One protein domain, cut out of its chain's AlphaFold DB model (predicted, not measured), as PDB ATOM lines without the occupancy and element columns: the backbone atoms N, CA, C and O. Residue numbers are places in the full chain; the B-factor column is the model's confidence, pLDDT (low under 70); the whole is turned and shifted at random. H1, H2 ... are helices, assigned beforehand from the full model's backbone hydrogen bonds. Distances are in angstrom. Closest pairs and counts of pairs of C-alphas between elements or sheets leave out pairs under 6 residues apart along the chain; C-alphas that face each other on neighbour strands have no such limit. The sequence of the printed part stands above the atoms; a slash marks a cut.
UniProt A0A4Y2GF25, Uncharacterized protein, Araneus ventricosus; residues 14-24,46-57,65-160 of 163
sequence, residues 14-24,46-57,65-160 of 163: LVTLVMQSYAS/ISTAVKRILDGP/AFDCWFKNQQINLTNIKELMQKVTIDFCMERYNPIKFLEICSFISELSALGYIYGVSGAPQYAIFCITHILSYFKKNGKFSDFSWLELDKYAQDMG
ATOM      1  N   LEU A  14      40.797  40.428 -53.013       95.12
ATOM      2  CA  LEU A  14      40.154  40.375 -51.699       95.12
ATOM      3  C   LEU A  14      38.655  40.080 -51.817       95.12
ATOM      4  O   LEU A  14      38.176  39.110 -51.232       95.12
ATOM      5  N   VAL A  15      37.912  40.863 -52.610       95.25
ATOM      6  CA  VAL A  15      36.471  40.628 -52.818       95.25
ATOM      7  C   VAL A  15      36.243  39.243 -53.416       95.25
ATOM      8  O   VAL A  15      35.318  38.551 -53.012       95.25
ATOM      9  N   THR A  16      37.106  38.800 -54.331       93.12
ATOM     10  CA  THR A  16      36.999  37.465 -54.925       93.12
ATOM     11  C   THR A  16      37.156  36.362 -53.892       93.12
ATOM     12  O   THR A  16      36.352  35.432 -53.900       93.12
ATOM     13  N   LEU A  17      38.129  36.478 -52.988       93.38
ATOM     14  CA  LEU A  17      38.299  35.525 -51.897       93.38
ATOM     15  C   LEU A  17      37.027  35.429 -51.044       93.38
ATOM     16  O   LEU A  17      36.525  34.332 -50.818       93.38
ATOM     17  N   VAL A  18      36.473  36.568 -50.615       94.38
ATOM     18  CA  VAL A  18      35.271  36.586 -49.761       94.38
ATOM     19  C   VAL A  18      34.052  36.041 -50.504       94.38
ATOM     20  O   VAL A  18      33.320  35.206 -49.978       94.38
ATOM     21  N   MET A  19      33.857  36.443 -51.759       94.00
ATOM     22  CA  MET A  19      32.771  35.927 -52.588       94.00
ATOM     23  C   MET A  19      32.867  34.411 -52.776       94.00
ATOM     24  O   MET A  19      31.845  33.739 -52.731       94.00
ATOM     25  N   GLN A  20      34.066  33.848 -52.936       91.06
ATOM     26  CA  GLN A  20      34.241  32.396 -53.040       91.06
ATOM     27  C   GLN A  20      33.875  31.657 -51.747       91.06
ATOM     28  O   GLN A  20      33.365  30.540 -51.829       91.06
ATOM     29  N   SER A  21      34.088  32.276 -50.582       89.88
ATOM     30  CA  SER A  21      33.708  31.703 -49.286       89.88
ATOM     31  C   SER A  21      32.193  31.713 -49.039       89.88
ATOM     32  O   SER A  21      31.668  30.757 -48.480       89.88
ATOM     33  N   TYR A  22      31.480  32.762 -49.467       88.00
ATOM     34  CA  TYR A  22      30.063  32.972 -49.112       88.00
ATOM     35  C   TYR A  22      29.076  32.709 -50.260       88.00
ATOM     36  O   TYR A  22      27.932  32.330 -50.029       88.00
ATOM     37  N   ALA A  23      29.498  32.919 -51.504       86.81
ATOM     38  CA  ALA A  23      28.665  32.870 -52.701       86.81
ATOM     39  C   ALA A  23      29.456  32.240 -53.859       86.81
ATOM     40  O   ALA A  23      29.737  32.883 -54.872       86.81
ATOM     41  N   SER A  24      29.830  30.967 -53.704       82.69
ATOM     42  CA  SER A  24      30.709  30.217 -54.623       82.69
ATOM     43  C   SER A  24      30.219  30.155 -56.080       82.69
ATOM     44  O   SER A  24      31.001  29.943 -57.006       82.69
ATOM     45  N   ILE A  46      48.140  37.757 -46.338       94.56
ATOM     46  CA  ILE A  46      46.928  38.588 -46.339       94.56
ATOM     47  C   ILE A  46      45.680  37.730 -46.564       94.56
ATOM     48  O   ILE A  46      44.690  37.905 -45.861       94.56
ATOM     49  N   SER A  47      45.724  36.772 -47.492       93.44
ATOM     50  CA  SER A  47      44.627  35.824 -47.717       93.44
ATOM     51  C   SER A  47      44.276  35.039 -46.447       93.44
ATOM     52  O   SER A  47      43.104  34.943 -46.077       93.44
ATOM     53  N   THR A  48      45.284  34.527 -45.737       92.56
ATOM     54  CA  THR A  48      45.109  33.804 -44.469       92.56
ATOM     55  C   THR A  48      44.533  34.704 -43.377       92.56
ATOM     56  O   THR A  48      43.577  34.314 -42.709       92.56
ATOM     57  N   ALA A  49      45.047  35.926 -43.234       92.81
ATOM     58  CA  ALA A  49      44.536  36.903 -42.280       92.81
ATOM     59  C   ALA A  49      43.076  37.289 -42.566       92.81
ATOM     60  O   ALA A  49      42.265  37.330 -41.646       92.81
ATOM     61  N   VAL A  50      42.706  37.499 -43.835       93.19
ATOM     62  CA  VAL A  50      41.313  37.769 -44.232       93.19
ATOM     63  C   VAL A  50      40.403  36.610 -43.834       93.19
ATOM     64  O   VAL A  50      39.361  36.857 -43.240       93.19
ATOM     65  N   LYS A  51      40.798  35.356 -44.089       91.81
ATOM     66  CA  LYS A  51      40.020  34.187 -43.644       91.81
ATOM     67  C   LYS A  51      39.847  34.167 -42.125       91.81
ATOM     68  O   LYS A  51      38.729  34.033 -41.659       91.81
ATOM     69  N   ARG A  52      40.913  34.417 -41.356       89.88
ATOM     70  CA  ARG A  52      40.833  34.506 -39.885       89.88
ATOM     71  C   ARG A  52      39.896  35.621 -39.413       89.88
ATOM     72  O   ARG A  52      39.160  35.422 -38.457       89.88
ATOM     73  N   ILE A  53      39.897  36.778 -40.079       90.69
ATOM     74  CA  ILE A  53      38.956  37.871 -39.785       90.69
ATOM     75  C   ILE A  53      37.510  37.421 -40.048       90.69
ATOM     76  O   ILE A  53      36.635  37.694 -39.231       90.69
ATOM     77  N   LEU A  54      37.272  36.712 -41.156       88.88
ATOM     78  CA  LEU A  54      35.957  36.185 -41.546       88.88
ATOM     79  C   LEU A  54      35.492  34.976 -40.718       88.88
ATOM     80  O   LEU A  54      34.299  34.715 -40.651       88.88
ATOM     81  N   ASP A  55      36.403  34.247 -40.082       87.56
ATOM     82  CA  ASP A  55      36.069  33.151 -39.162       87.56
ATOM     83  C   ASP A  55      36.033  33.628 -37.694       87.56
ATOM     84  O   ASP A  55      35.575  32.917 -36.795       87.56
ATOM     85  N   GLY A  56      36.539  34.835 -37.432       82.25
ATOM     86  CA  GLY A  56      36.700  35.409 -36.103       82.25
ATOM     87  C   GLY A  56      35.422  36.034 -35.526       82.25
ATOM     88  O   GLY A  56      34.393  36.145 -36.194       82.25
ATOM     89  N   PRO A  57      35.471  36.532 -34.275       68.69
ATOM     90  CA  PRO A  57      34.319  37.155 -33.610       68.69
ATOM     91  C   PRO A  57      33.769  38.378 -34.356       68.69
ATOM     92  O   PRO A  57      32.601  38.739 -34.204       68.69
ATOM     93  N   ALA A  65      25.331  43.818 -38.520       87.56
ATOM     94  CA  ALA A  65      25.187  45.170 -39.054       87.56
ATOM     95  C   ALA A  65      24.270  45.198 -40.281       87.56
ATOM     96  O   ALA A  65      23.449  46.109 -40.408       87.56
ATOM     97  N   PHE A  66      24.379  44.194 -41.151       91.94
ATOM     98  CA  PHE A  66      23.517  44.014 -42.311       91.94
ATOM     99  C   PHE A  66      22.056  43.840 -41.880       91.94
ATOM    100  O   PHE A  66      21.199  44.626 -42.287       91.94
ATOM    101  N   ASP A  67      21.775  42.896 -40.983       92.25
ATOM    102  CA  ASP A  67      20.422  42.649 -40.475       92.25
ATOM    103  C   ASP A  67      19.836  43.886 -39.783       92.25
ATOM    104  O   ASP A  67      18.672  44.235 -39.990       92.25
ATOM    105  N   CYS A  68      20.640  44.600 -38.991       91.62
ATOM    106  CA  CYS A  68      20.220  45.840 -38.344       91.62
ATOM    107  C   CYS A  68      19.893  46.946 -39.351       91.62
ATOM    108  O   CYS A  68      18.883  47.633 -39.185       91.62
ATOM    109  N   TRP A  69      20.720  47.119 -40.385       92.50
ATOM    110  CA  TRP A  69      20.515  48.136 -41.415       92.50
ATOM    111  C   TRP A  69      19.261  47.854 -42.248       92.50
ATOM    112  O   TRP A  69      18.468  48.757 -42.519       92.50
ATOM    113  N   PHE A  70      19.041  46.588 -42.606       94.06
ATOM    114  CA  PHE A  70      17.959  46.172 -43.498       94.06
ATOM    115  C   PHE A  70      16.684  45.706 -42.788       94.06
ATOM    116  O   PHE A  70      15.696  45.421 -43.461       94.06
ATOM    117  N   LYS A  71      16.635  45.712 -41.447       91.69
ATOM    118  CA  LYS A  71      15.491  45.232 -40.643       91.69
ATOM    119  C   LYS A  71      14.121  45.713 -41.135       91.69
ATOM    120  O   LYS A  71      13.156  44.960 -41.091       91.69
ATOM    121  N   ASN A  72      14.037  46.968 -41.577       90.75
ATOM    122  CA  ASN A  72      12.797  47.602 -42.040       90.75
ATOM    123  C   ASN A  72      12.937  48.210 -43.446       90.75
ATOM    124  O   ASN A  72      12.188  49.120 -43.800       90.75
ATOM    125  N   GLN A  73      13.929  47.775 -44.224       91.00
ATOM    126  CA  GLN A  73      14.231  48.351 -45.531       91.00
ATOM    127  C   GLN A  73      14.399  47.253 -46.573       91.00
ATOM    128  O   GLN A  73      14.935  46.184 -46.299       91.00
ATOM    129  N   GLN A  74      13.966  47.527 -47.802       91.69
ATOM    130  CA  GLN A  74      14.208  46.605 -48.902       91.69
ATOM    131  C   GLN A  74      15.710  46.517 -49.190       91.69
ATOM    132  O   GLN A  74      16.388  47.538 -49.332       91.69
ATOM    133  N   ILE A  75      16.216  45.295 -49.345       95.06
ATOM    134  CA  ILE A  75      17.576  45.067 -49.825       95.06
ATOM    135  C   ILE A  75      17.585  45.322 -51.334       95.06
ATOM    136  O   ILE A  75      16.925  44.631 -52.108       95.06
ATOM    137  N   ASN A  76      18.294  46.365 -51.754       95.31
ATOM    138  CA  ASN A  76      18.479  46.723 -53.154       95.31
ATOM    139  C   ASN A  76      19.848  47.390 -53.343       95.31
ATOM    140  O   ASN A  76      20.531  47.730 -52.375       95.31
ATOM    141  N   LEU A  77      20.250  47.591 -54.600       93.88
ATOM    142  CA  LEU A  77      21.565  48.150 -54.915       93.88
ATOM    143  C   LEU A  77      21.787  49.542 -54.315       93.88
ATOM    144  O   LEU A  77      22.907  49.836 -53.910       93.88
ATOM    145  N   THR A  78      20.761  50.391 -54.250       96.06
ATOM    146  CA  THR A  78      20.878  51.748 -53.695       96.06
ATOM    147  C   THR A  78      21.230  51.692 -52.213       96.06
ATOM    148  O   THR A  78      22.266  52.214 -51.814       96.06
ATOM    149  N   ASN A  79      20.449  50.962 -51.422       94.56
ATOM    150  CA  ASN A  79      20.643  50.878 -49.973       94.56
ATOM    151  C   ASN A  79      21.951  50.150 -49.606       94.56
ATOM    152  O   ASN A  79      22.634  50.516 -48.652       94.56
ATOM    153  N   ILE A  80      22.340  49.142 -50.396       95.69
ATOM    154  CA  ILE A  80      23.626  48.443 -50.247       95.69
ATOM    155  C   ILE A  80      24.807  49.381 -50.525       95.69
ATOM    156  O   ILE A  80      25.797  49.371 -49.790       95.69
ATOM    157  N   LYS A  81      24.699  50.219 -51.565       96.19
ATOM    158  CA  LYS A  81      25.706  51.242 -51.861       96.19
ATOM    159  C   LYS A  81      25.813  52.258 -50.734       96.19
ATOM    160  O   LYS A  81      26.923  52.561 -50.319       96.19
ATOM    161  N   GLU A  82      24.686  52.741 -50.220       96.00
ATOM    162  CA  GLU A  82      24.654  53.698 -49.111       96.00
ATOM    163  C   GLU A  82      25.354  53.156 -47.861       96.00
ATOM    164  O   GLU A  82      26.188  53.855 -47.283       96.00
ATOM    165  N   LEU A  83      25.093  51.899 -47.484       95.50
ATOM    166  CA  LEU A  83      25.760  51.253 -46.352       95.50
ATOM    167  C   LEU A  83      27.280  51.159 -46.563       95.50
ATOM    168  O   LEU A  83      28.051  51.632 -45.726       95.50
ATOM    169  N   MET A  84      27.733  50.600 -47.691       96.94
ATOM    170  CA  MET A  84      29.171  50.480 -47.978       96.94
ATOM    171  C   MET A  84      29.859  51.847 -48.091       96.94
ATOM    172  O   MET A  84      30.997  52.014 -47.645       96.94
ATOM    173  N   GLN A  85      29.175  52.840 -48.660       96.94
ATOM    174  CA  GLN A  85      29.676  54.204 -48.772       96.94
ATOM    175  C   GLN A  85      29.812  54.858 -47.400       96.94
ATOM    176  O   GLN A  85      30.829  55.502 -47.146       96.94
ATOM    177  N   LYS A  86      28.838  54.667 -46.505       95.88
ATOM    178  CA  LYS A  86      28.915  55.149 -45.123       95.88
ATOM    179  C   LYS A  86      30.141  54.578 -44.412       95.88
ATOM    180  O   LYS A  86      30.960  55.349 -43.929       95.88
ATOM    181  N   VAL A  87      30.319  53.255 -44.447       95.69
ATOM    182  CA  VAL A  87      31.484  52.572 -43.850       95.69
ATOM    183  C   VAL A  87      32.797  53.101 -44.435       95.69
ATOM    184  O   VAL A  87      33.744  53.385 -43.705       95.69
ATOM    185  N   THR A  88      32.842  53.282 -45.757       96.06
ATOM    186  CA  THR A  88      34.008  53.824 -46.468       96.06
ATOM    187  C   THR A  88      34.351  55.240 -46.006       96.06
ATOM    188  O   THR A  88      35.514  55.533 -45.733       96.06
ATOM    189  N   ILE A  89      33.357  56.130 -45.924       96.19
ATOM    190  CA  ILE A  89      33.547  57.525 -45.509       96.19
ATOM    191  C   ILE A  89      33.992  57.589 -44.050       96.19
ATOM    192  O   ILE A  89      34.986  58.258 -43.763       96.19
ATOM    193  N   ASP A  90      33.291  56.878 -43.165       95.25
ATOM    194  CA  ASP A  90      33.579  56.853 -41.732       95.25
ATOM    195  C   ASP A  90      35.031  56.406 -41.501       95.25
ATOM    196  O   ASP A  90      35.783  57.091 -40.809       95.25
ATOM    197  N   PHE A  91      35.485  55.349 -42.185       95.50
ATOM    198  CA  PHE A  91      36.869  54.887 -42.078       95.50
ATOM    199  C   PHE A  91      37.897  55.856 -42.684       95.50
ATOM    200  O   PHE A  91      38.961  56.073 -42.103       95.50
ATOM    201  N   CYS A  92      37.602  56.487 -43.826       94.88
ATOM    202  CA  CYS A  92      38.497  57.484 -44.427       94.88
ATOM    203  C   CYS A  92      38.731  58.701 -43.511       94.88
ATOM    204  O   CYS A  92      39.795  59.322 -43.579       94.88
ATOM    205  N   MET A  93      37.784  59.044 -42.633       93.81
ATOM    206  CA  MET A  93      37.964  60.119 -41.648       93.81
ATOM    207  C   MET A  93      38.933  59.751 -40.517       93.81
ATOM    208  O   MET A  93      39.442  60.636 -39.826       93.81
ATOM    209  N   GLU A  94      39.238  58.469 -40.338       92.25
ATOM    210  CA  GLU A  94      40.110  58.004 -39.272       92.25
ATOM    211  C   GLU A  94      41.614  58.125 -39.596       92.25
ATOM    212  O   GLU A  94      42.075  58.470 -40.700       92.25
ATOM    213  N   ARG A  95      42.436  57.843 -38.579       90.25
ATOM    214  CA  ARG A  95      43.872  57.634 -38.767       90.25
ATOM    215  C   ARG A  95      44.090  56.248 -39.372       90.25
ATOM    216  O   ARG A  95      43.570  55.265 -38.860       90.25
ATOM    217  N   TYR A  96      44.903  56.186 -40.428       92.50
ATOM    218  CA  TYR A  96      45.271  54.917 -41.046       92.50
ATOM    219  C   TYR A  96      45.932  53.988 -40.020       92.50
ATOM    220  O   TYR A  96      46.840  54.394 -39.289       92.50
ATOM    221  N   ASN A  97      45.456  52.749 -39.995       91.38
ATOM    222  CA  ASN A  97      45.986  51.647 -39.216       91.38
ATOM    223  C   ASN A  97      45.888  50.383 -40.097       91.38
ATOM    224  O   ASN A  97      44.789  50.111 -40.585       91.38
ATOM    225  N   PRO A  98      46.983  49.629 -40.322       89.75
ATOM    226  CA  PRO A  98      46.977  48.454 -41.202       89.75
ATOM    227  C   PRO A  98      45.982  47.362 -40.787       89.75
ATOM    228  O   PRO A  98      45.333  46.771 -41.647       89.75
ATOM    229  N   ILE A  99      45.819  47.146 -39.478       89.50
ATOM    230  CA  ILE A  99      44.889  46.163 -38.905       89.50
ATOM    231  C   ILE A  99      43.465  46.544 -39.275       89.50
ATOM    232  O   ILE A  99      42.771  45.822 -39.990       89.50
ATOM    233  N   LYS A 100      43.074  47.755 -38.871       91.06
ATOM    234  CA  LYS A 100      41.729  48.268 -39.117       91.06
ATOM    235  C   LYS A 100      41.438  48.402 -40.610       91.06
ATOM    236  O   LYS A 100      40.312  48.198 -41.044       91.06
ATOM    237  N   PHE A 101      42.451  48.723 -41.413       94.44
ATOM    238  CA  PHE A 101      42.333  48.740 -42.867       94.44
ATOM    239  C   PHE A 101      41.913  47.375 -43.411       94.44
ATOM    240  O   PHE A 101      40.959  47.314 -44.189       94.44
ATOM    241  N   LEU A 102      42.582  46.297 -42.992       93.88
ATOM    242  CA  LEU A 102      42.248  44.956 -43.455       93.88
ATOM    243  C   LEU A 102      40.863  44.524 -42.968       93.88
ATOM    244  O   LEU A 102      40.066  44.049 -43.772       93.88
ATOM    245  N   GLU A 103      40.546  44.770 -41.695       92.75
ATOM    246  CA  GLU A 103      39.231  44.477 -41.109       92.75
ATOM    247  C   GLU A 103      38.096  45.179 -41.864       92.75
ATOM    248  O   GLU A 103      37.116  44.539 -42.238       92.75
ATOM    249  N   ILE A 104      38.238  46.476 -42.157       95.44
ATOM    250  CA  ILE A 104      37.220  47.243 -42.887       95.44
ATOM    251  C   ILE A 104      37.089  46.767 -44.339       95.44
ATOM    252  O   ILE A 104      35.973  46.682 -44.855       95.44
ATOM    253  N   CYS A 105      38.191  46.422 -45.010       96.38
ATOM    254  CA  CYS A 105      38.124  45.876 -46.368       96.38
ATOM    255  C   CYS A 105      37.427  44.506 -46.404       96.38
ATOM    256  O   CYS A 105      36.605  44.262 -47.293       96.38
ATOM    257  N   SER A 106      37.712  43.638 -45.430       95.19
ATOM    258  CA  SER A 106      37.025  42.352 -45.254       95.19
ATOM    259  C   SER A 106      35.539  42.558 -44.968       95.19
ATOM    260  O   SER A 106      34.707  41.958 -45.640       95.19
ATOM    261  N   PHE A 107      35.197  43.490 -44.073       95.19
ATOM    262  CA  PHE A 107      33.817  43.833 -43.727       95.19
ATOM    263  C   PHE A 107      33.016  44.337 -44.936       95.19
ATOM    264  O   PHE A 107      31.913  43.865 -45.197       95.19
ATOM    265  N   ILE A 108      33.571  45.261 -45.729       96.88
ATOM    266  CA  ILE A 108      32.935  45.744 -46.969       96.88
ATOM    267  C   ILE A 108      32.711  44.589 -47.956       96.88
ATOM    268  O   ILE A 108      31.673  44.523 -48.615       96.88
ATOM    269  N   SER A 109      33.670  43.670 -48.050       96.56
ATOM    270  CA  SER A 109      33.566  42.510 -48.939       96.56
ATOM    271  C   SER A 109      32.499  41.528 -48.471       96.56
ATOM    272  O   SER A 109      31.723  41.043 -49.294       96.56
ATOM    273  N   GLU A 110      32.389  41.300 -47.165       95.44
ATOM    274  CA  GLU A 110      31.348  40.467 -46.567       95.44
ATOM    275  C   GLU A 110      29.953  41.076 -46.771       95.44
ATOM    276  O   GLU A 110      29.047  40.389 -47.242       95.44
ATOM    277  N   LEU A 111      29.788  42.391 -46.566       95.56
ATOM    278  CA  LEU A 111      28.544  43.100 -46.905       95.56
ATOM    279  C   LEU A 111      28.154  42.919 -48.378       95.56
ATOM    280  O   LEU A 111      26.971  42.820 -48.708       95.56
ATOM    281  N   SER A 112      29.142  42.889 -49.273       95.81
ATOM    282  CA  SER A 112      28.906  42.691 -50.702       95.81
ATOM    283  C   SER A 112      28.463  41.268 -51.033       95.81
ATOM    284  O   SER A 112      27.575  41.095 -51.870       95.81
ATOM    285  N   ALA A 113      29.016  40.272 -50.334       95.38
ATOM    286  CA  ALA A 113      28.609  38.880 -50.453       95.38
ATOM    287  C   ALA A 113      27.184  38.674 -49.931       95.38
ATOM    288  O   ALA A 113      26.361  38.092 -50.634       95.38
ATOM    289  N   LEU A 114      26.852  39.245 -48.769       94.88
ATOM    290  CA  LEU A 114      25.487  39.249 -48.238       94.88
ATOM    291  C   LEU A 114      24.524  39.919 -49.223       94.88
ATOM    292  O   LEU A 114      23.523  39.324 -49.616       94.88
ATOM    293  N   GLY A 115      24.855  41.119 -49.709       95.81
ATOM    294  CA  GLY A 115      24.057  41.809 -50.723       95.81
ATOM    295  C   GLY A 115      23.816  40.947 -51.967       95.81
ATOM    296  O   GLY A 115      22.687  40.876 -52.452       95.81
ATOM    297  N   TYR A 116      24.848  40.255 -52.454       95.81
ATOM    298  CA  TYR A 116      24.744  39.343 -53.591       95.81
ATOM    299  C   TYR A 116      23.814  38.154 -53.311       95.81
ATOM    300  O   TYR A 116      22.935  37.884 -54.131       95.81
ATOM    301  N   ILE A 117      23.952  37.496 -52.154       94.50
ATOM    302  CA  ILE A 117      23.086  36.385 -51.713       94.50
ATOM    303  C   ILE A 117      21.616  36.827 -51.663       94.50
ATOM    304  O   ILE A 117      20.726  36.095 -52.089       94.50
ATOM    305  N   TYR A 118      21.358  38.064 -51.235       94.50
ATOM    306  CA  TYR A 118      20.024  38.673 -51.234       94.50
ATOM    307  C   TYR A 118      19.591  39.255 -52.599       94.50
ATOM    308  O   TYR A 118      18.626  40.016 -52.680       94.50
ATOM    309  N   GLY A 119      20.272  38.896 -53.693       94.00
ATOM    310  CA  GLY A 119      19.866  39.204 -55.069       94.00
ATOM    311  C   GLY A 119      20.456  40.486 -55.664       94.00
ATOM    312  O   GLY A 119      20.104  40.868 -56.782       94.00
ATOM    313  N   VAL A 120      21.374  41.166 -54.971       95.56
ATOM    314  CA  VAL A 120      22.014  42.398 -55.456       95.56
ATOM    315  C   VAL A 120      23.296  42.066 -56.225       95.56
ATOM    316  O   VAL A 120      24.411  42.209 -55.729       95.56
ATOM    317  N   SER A 121      23.145  41.666 -57.489       92.50
ATOM    318  CA  SER A 121      24.255  41.204 -58.346       92.50
ATOM    319  C   SER A 121      25.388  42.221 -58.565       92.50
ATOM    320  O   SER A 121      26.512  41.823 -58.862       92.50
ATOM    321  N   GLY A 122      25.102  43.521 -58.415       92.94
ATOM    322  CA  GLY A 122      26.069  44.619 -58.541       92.94
ATOM    323  C   GLY A 122      26.840  44.969 -57.259       92.94
ATOM    324  O   GLY A 122      27.665  45.886 -57.284       92.94
ATOM    325  N   ALA A 123      26.550  44.306 -56.132       95.88
ATOM    326  CA  ALA A 123      27.189  44.595 -54.847       95.88
ATOM    327  C   ALA A 123      28.710  44.322 -54.847       95.88
ATOM    328  O   ALA A 123      29.449  45.210 -54.408       95.88
ATOM    329  N   PRO A 124      29.220  43.200 -55.402       95.75
ATOM    330  CA  PRO A 124      30.659  42.914 -55.398       95.75
ATOM    331  C   PRO A 124      31.482  43.956 -56.168       95.75
ATOM    332  O   PRO A 124      32.530  44.401 -55.704       95.75
ATOM    333  N   GLN A 125      30.995  44.422 -57.324       94.00
ATOM    334  CA  GLN A 125      31.683  45.464 -58.098       94.00
ATOM    335  C   GLN A 125      31.747  46.788 -57.332       94.00
ATOM    336  O   GLN A 125      32.724  47.529 -57.454       94.00
ATOM    337  N   TYR A 126      30.722  47.093 -56.535       96.50
ATOM    338  CA  TYR A 126      30.728  48.291 -55.710       96.50
ATOM    339  C   TYR A 126      31.687  48.181 -54.518       96.50
ATOM    340  O   TYR A 126      32.381  49.149 -54.219       96.50
ATOM    341  N   ALA A 127      31.819  47.003 -53.902       97.31
ATOM    342  CA  ALA A 127      32.836  46.769 -52.875       97.31
ATOM    343  C   ALA A 127      34.259  46.979 -53.408       97.31
ATOM    344  O   ALA A 127      35.054  47.675 -52.774       97.31
ATOM    345  N   ILE A 128      34.557  46.477 -54.613       95.88
ATOM    346  CA  ILE A 128      35.846  46.722 -55.282       95.88
ATOM    347  C   ILE A 128      36.094  48.230 -55.435       95.88
ATOM    348  O   ILE A 128      37.190  48.717 -55.146       95.88
ATOM    349  N   PHE A 129      35.072  48.984 -55.854       95.56
ATOM    350  CA  PHE A 129      35.147  50.441 -55.957       95.56
ATOM    351  C   PHE A 129      35.422  51.108 -54.599       95.56
ATOM    352  O   PHE A 129      36.325  51.941 -54.514       95.56
ATOM    353  N   CYS A 130      34.705  50.724 -53.540       97.81
ATOM    354  CA  CYS A 130      34.894  51.246 -52.183       97.81
ATOM    355  C   CYS A 130      36.314  51.000 -51.658       97.81
ATOM    356  O   CYS A 130      36.983  51.939 -51.232       97.81
ATOM    357  N   ILE A 131      36.822  49.771 -51.757       97.44
ATOM    358  CA  ILE A 131      38.171  49.421 -51.280       97.44
ATOM    359  C   ILE A 131      39.244  50.169 -52.083       97.44
ATOM    360  O   ILE A 131      40.176  50.746 -51.514       97.44
ATOM    361  N   THR A 132      39.080  50.252 -53.406       95.12
ATOM    362  CA  THR A 132      39.972  51.046 -54.268       95.12
ATOM    363  C   THR A 132      39.944  52.530 -53.882       95.12
ATOM    364  O   THR A 132      40.980  53.204 -53.905       95.12
ATOM    365  N   HIS A 133      38.773  53.052 -53.502       95.62
ATOM    366  CA  HIS A 133      38.610  54.426 -53.035       95.62
ATOM    367  C   HIS A 133      39.332  54.670 -51.705       95.62
ATOM    368  O   HIS A 133      40.051  55.663 -51.606       95.62
ATOM    369  N   ILE A 134      39.213  53.762 -50.729       96.44
ATOM    370  CA  ILE A 134      39.924  53.832 -49.439       96.44
ATOM    371  C   ILE A 134      41.439  53.917 -49.669       96.44
ATOM    372  O   ILE A 134      42.100  54.836 -49.178       96.44
ATOM    373  N   LEU A 135      41.990  53.006 -50.476       94.69
ATOM    374  CA  LEU A 135      43.417  53.000 -50.819       94.69
ATOM    375  C   LEU A 135      43.845  54.303 -51.499       94.69
ATOM    376  O   LEU A 135      44.829  54.931 -51.102       94.69
ATOM    377  N   SER A 136      43.075  54.745 -52.494       93.25
ATOM    378  CA  SER A 136      43.340  55.994 -53.211       93.25
ATOM    379  C   SER A 136      43.295  57.207 -52.281       93.25
ATOM    380  O   SER A 136      44.107  58.123 -52.428       93.25
ATOM    381  N   TYR A 137      42.363  57.227 -51.328       94.94
ATOM    382  CA  TYR A 137      42.234  58.285 -50.336       94.94
ATOM    383  C   TYR A 137      43.469  58.334 -49.432       94.94
ATOM    384  O   TYR A 137      44.104  59.386 -49.330       94.94
ATOM    385  N   PHE A 138      43.871  57.215 -48.824       95.38
ATOM    386  CA  PHE A 138      45.031  57.220 -47.933       95.38
ATOM    387  C   PHE A 138      46.339  57.521 -48.667       95.38
ATOM    388  O   PHE A 138      47.153  58.280 -48.140       95.38
ATOM    389  N   LYS A 139      46.514  57.037 -49.903       92.94
ATOM    390  CA  LYS A 139      47.675  57.393 -50.735       92.94
ATOM    391  C   LYS A 139      47.742  58.891 -51.022       92.94
ATOM    392  O   LYS A 139      48.778  59.511 -50.799       92.94
ATOM    393  N   LYS A 140      46.633  59.500 -51.457       93.44
ATOM    394  CA  LYS A 140      46.568  60.949 -51.738       93.44
ATOM    395  C   LYS A 140      46.859  61.813 -50.511       93.44
ATOM    396  O   LYS A 140      47.381  62.910 -50.661       93.44
ATOM    397  N   ASN A 141      46.546  61.315 -49.317       94.00
ATOM    398  CA  ASN A 141      46.809  61.999 -48.052       94.00
ATOM    399  C   ASN A 141      48.180  61.648 -47.438       94.00
ATOM    400  O   ASN A 141      48.426  61.993 -46.285       94.00
ATOM    401  N   GLY A 142      49.053  60.926 -48.152       92.81
ATOM    402  CA  GLY A 142      50.371  60.519 -47.648       92.81
ATOM    403  C   GLY A 142      50.324  59.529 -46.477       92.81
ATOM    404  O   GLY A 142      51.330  59.322 -45.806       92.81
ATOM    405  N   LYS A 143      49.159  58.922 -46.218       92.31
ATOM    406  CA  LYS A 143      48.927  57.946 -45.141       92.31
ATOM    407  C   LYS A 143      49.206  56.505 -45.578       92.31
ATOM    408  O   LYS A 143      49.267  55.626 -44.730       92.31
ATOM    409  N   PHE A 144      49.343  56.265 -46.881       92.88
ATOM    410  CA  PHE A 144      49.621  54.953 -47.455       92.88
ATOM    411  C   PHE A 144      50.699  55.086 -48.530       92.88
ATOM    412  O   PHE A 144      50.608  55.949 -49.406       92.88
ATOM    413  N   SER A 145      51.711  54.229 -48.476       90.88
ATOM    414  CA  SER A 145      52.830  54.190 -49.424       90.88
ATOM    415  C   SER A 145      53.105  52.754 -49.866       90.88
ATOM    416  O   SER A 145      52.447  51.826 -49.406       90.88
ATOM    417  N   ASP A 146      54.093  52.546 -50.734       86.62
ATOM    418  CA  ASP A 146      54.487  51.183 -51.108       86.62
ATOM    419  C   ASP A 146      55.055  50.386 -49.916       86.62
ATOM    420  O   ASP A 146      54.898  49.170 -49.873       86.62
ATOM    421  N   PHE A 147      55.618  51.059 -48.902       90.56
ATOM    422  CA  PHE A 147      56.037  50.421 -47.647       90.56
ATOM    423  C   PHE A 147      54.847  49.920 -46.816       90.56
ATOM    424  O   PHE A 147      54.955  48.909 -46.131       90.56
ATOM    425  N   SER A 148      53.684  50.567 -46.930       92.31
ATOM    426  CA  SER A 148      52.474  50.163 -46.203       92.31
ATOM    427  C   SER A 148      51.980  48.775 -46.620       92.31
ATOM    428  O   SER A 148      51.347  48.097 -45.818       92.31
ATOM    429  N   TRP A 149      52.305  48.316 -47.836       92.31
ATOM    430  CA  TRP A 149      52.048  46.933 -48.249       92.31
ATOM    431  C   TRP A 149      52.902  45.926 -47.481       92.31
ATOM    432  O   TRP A 149      52.401  44.871 -47.114       92.31
ATOM    433  N   LEU A 150      54.168  46.259 -47.213       91.62
ATOM    434  CA  LEU A 150      55.065  45.410 -46.424       91.62
ATOM    435  C   LEU A 150      54.617  45.351 -44.962       91.62
ATOM    436  O   LEU A 150      54.650  44.288 -44.354       91.62
ATOM    437  N   GLU A 151      54.163  46.477 -44.403       91.56
ATOM    438  CA  GLU A 151      53.582  46.513 -43.054       91.56
ATOM    439  C   GLU A 151      52.312  45.664 -42.959       91.56
ATOM    440  O   GLU A 151      52.130  44.939 -41.984       91.56
ATOM    441  N   LEU A 152      51.448  45.740 -43.977       92.44
ATOM    442  CA  LEU A 152      50.221  44.953 -44.047       92.44
ATOM    443  C   LEU A 152      50.516  43.452 -44.157       92.44
ATOM    444  O   LEU A 152      49.892  42.663 -43.455       92.44
ATOM    445  N   ASP A 153      51.473  43.068 -45.005       92.69
ATOM    446  CA  ASP A 153      51.895  41.675 -45.168       92.69
ATOM    447  C   ASP A 153      52.523  41.119 -43.888       92.69
ATOM    448  O   ASP A 153      52.150  40.037 -43.446       92.69
ATOM    449  N   LYS A 154      53.405  41.892 -43.243       91.38
ATOM    450  CA  LYS A 154      54.010  41.512 -41.964       91.38
ATOM    451  C   LYS A 154      52.958  41.335 -40.870       91.38
ATOM    452  O   LYS A 154      52.990  40.348 -40.152       91.38
ATOM    453  N   TYR A 155      52.005  42.260 -40.764       88.81
ATOM    454  CA  TYR A 155      50.898  42.112 -39.821       88.81
ATOM    455  C   TYR A 155      50.083  40.840 -40.098       88.81
ATOM    456  O   TYR A 155      49.790  40.076 -39.182       88.81
ATOM    457  N   ALA A 156      49.741  40.598 -41.363       90.19
ATOM    458  CA  ALA A 156      48.994  39.413 -41.763       90.19
ATOM    459  C   ALA A 156      49.769  38.113 -41.496       90.19
ATOM    460  O   ALA A 156      49.169  37.094 -41.160       90.19
ATOM    461  N   GLN A 157      51.097  38.158 -41.620       90.00
ATOM    462  CA  GLN A 157      51.987  37.073 -41.240       90.00
ATOM    463  C   GLN A 157      51.923  36.826 -39.729       90.00
ATOM    464  O   GLN A 157      51.687  35.693 -39.327       90.00
ATOM    465  N   ASP A 158      52.082  37.866 -38.906       87.88
ATOM    466  CA  ASP A 158      52.064  37.765 -37.441       87.88
ATOM    467  C   ASP A 158      50.719  37.212 -36.932       87.88
ATOM    468  O   ASP A 158      50.694  36.350 -36.058       87.88
ATOM    469  N   MET A 159      49.600  37.595 -37.563       79.88
ATOM    470  CA  MET A 159      48.283  36.993 -37.304       79.88
ATOM    471  C   MET A 159      48.224  35.486 -37.567       79.88
ATOM    472  O   MET A 159      47.289  34.853 -37.090       79.88
ATOM    473  N   GLY A 160      49.130  34.936 -38.378       61.59
ATOM    474  CA  GLY A 160      49.160  33.547 -38.838       61.59
ATOM    475  C   GLY A 160      49.923  32.572 -37.935       61.59
ATOM    476  O   GLY A 160      49.847  31.371 -38.184       61.59
TER     477      GLY A 160
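This is residues 14 to 24, 46 to 57 and 65 to 160 of the 163 residues of an uncharacterized protein of Araneus ventricosus (UniProt A0A4Y2GF25). The three long helices H4, H5 and H6 stand side by side as an up-and-down bundle, their centres making a triangle. H1 and H2 pack on H5 away from H4, H7 crosses the end of H5 near Pro 98, and the small helix H3 lies near H4 and H5. The printed part has 119 residues with seven named helices, H1 to H7 in order, and no named strand; the class is all helix. The whole is compact, with a radius of gyration of the C-alphas of 14.3 A and spans of 41 by 30 by 22 A.

The longest helix, H5, is residues 98 to 117, 28.8 A from C-alpha 98 at (46.977, 48.454, -41.202) to C-alpha 117 at (23.086, 36.385, -51.713). H4 is residues 77 to 92, 22.0 A long, and H6 is residues 123 to 140, 25.5 A long. H7 is residues 146 to 158, 19.3 A long, ending at C-alpha 158 at (52.064, 37.765, -37.441). H1 is residues 14 to 22, beginning at C-alpha 14 at (40.154, 40.375, -51.699). H2 is residues 46 to 55, and H3 is residues 65 to 70.

H5 is the hub, touching five other helices. In the bundle, each helix runs against the one before it. The hairpin of H4 and H5 has a shallow tilt of 4 degrees, its closest C-alphas being those of Met 84 and Ile 108, 6.1 A apart. The hairpin of H5 and H6 has a shallow tilt of 20 degrees; here H6 touches H5 with residues 123 to 131 alone, closest at the C-alphas of Ser 112 and Ala 123, 4.9 A apart. H4 and H6 touch and run the same way at a shallow tilt of 22 degrees, with the C-alphas of Thr 88 and Cys 130 closest at 6.3 A. H1 touches H5 at a steep tilt of 48 degrees, closest at the C-alphas of Val 15 and Ser 109, 5.2 A apart. H2 touches H5 at a steep tilt of 62 degrees, closest at the C-alphas of Val 50 and Ser 106, 6.4 A apart. H1 and H2 only just touch, with 3 pairs of C-alphas within 8 A. H7 is about perpendicular to H5, at 80 degrees, with the C-alphas of Pro 98 and Leu 152 closest at 5.6 A. H3 is close to but not clearly touching H5, with the C-alphas of Phe 66 and Leu 111 closest at 6.9 A. Every O i to N i+4 pair is within hydrogen-bond range in H1 to H6, and 8 of 9 are in H7.

The C-alphas farthest apart, of Asn 72 and Phe 147, are 43.7 A apart. Residues 25 to 45 and 58 to 64 are not printed, with C-alpha gaps of 20.0 A from 24 to 46 and 13.3 A from 57 to 65. Of the links printed whole, no link is long. Mean pLDDT of the printed part is 92.7; residues 57 and 160 are under 70.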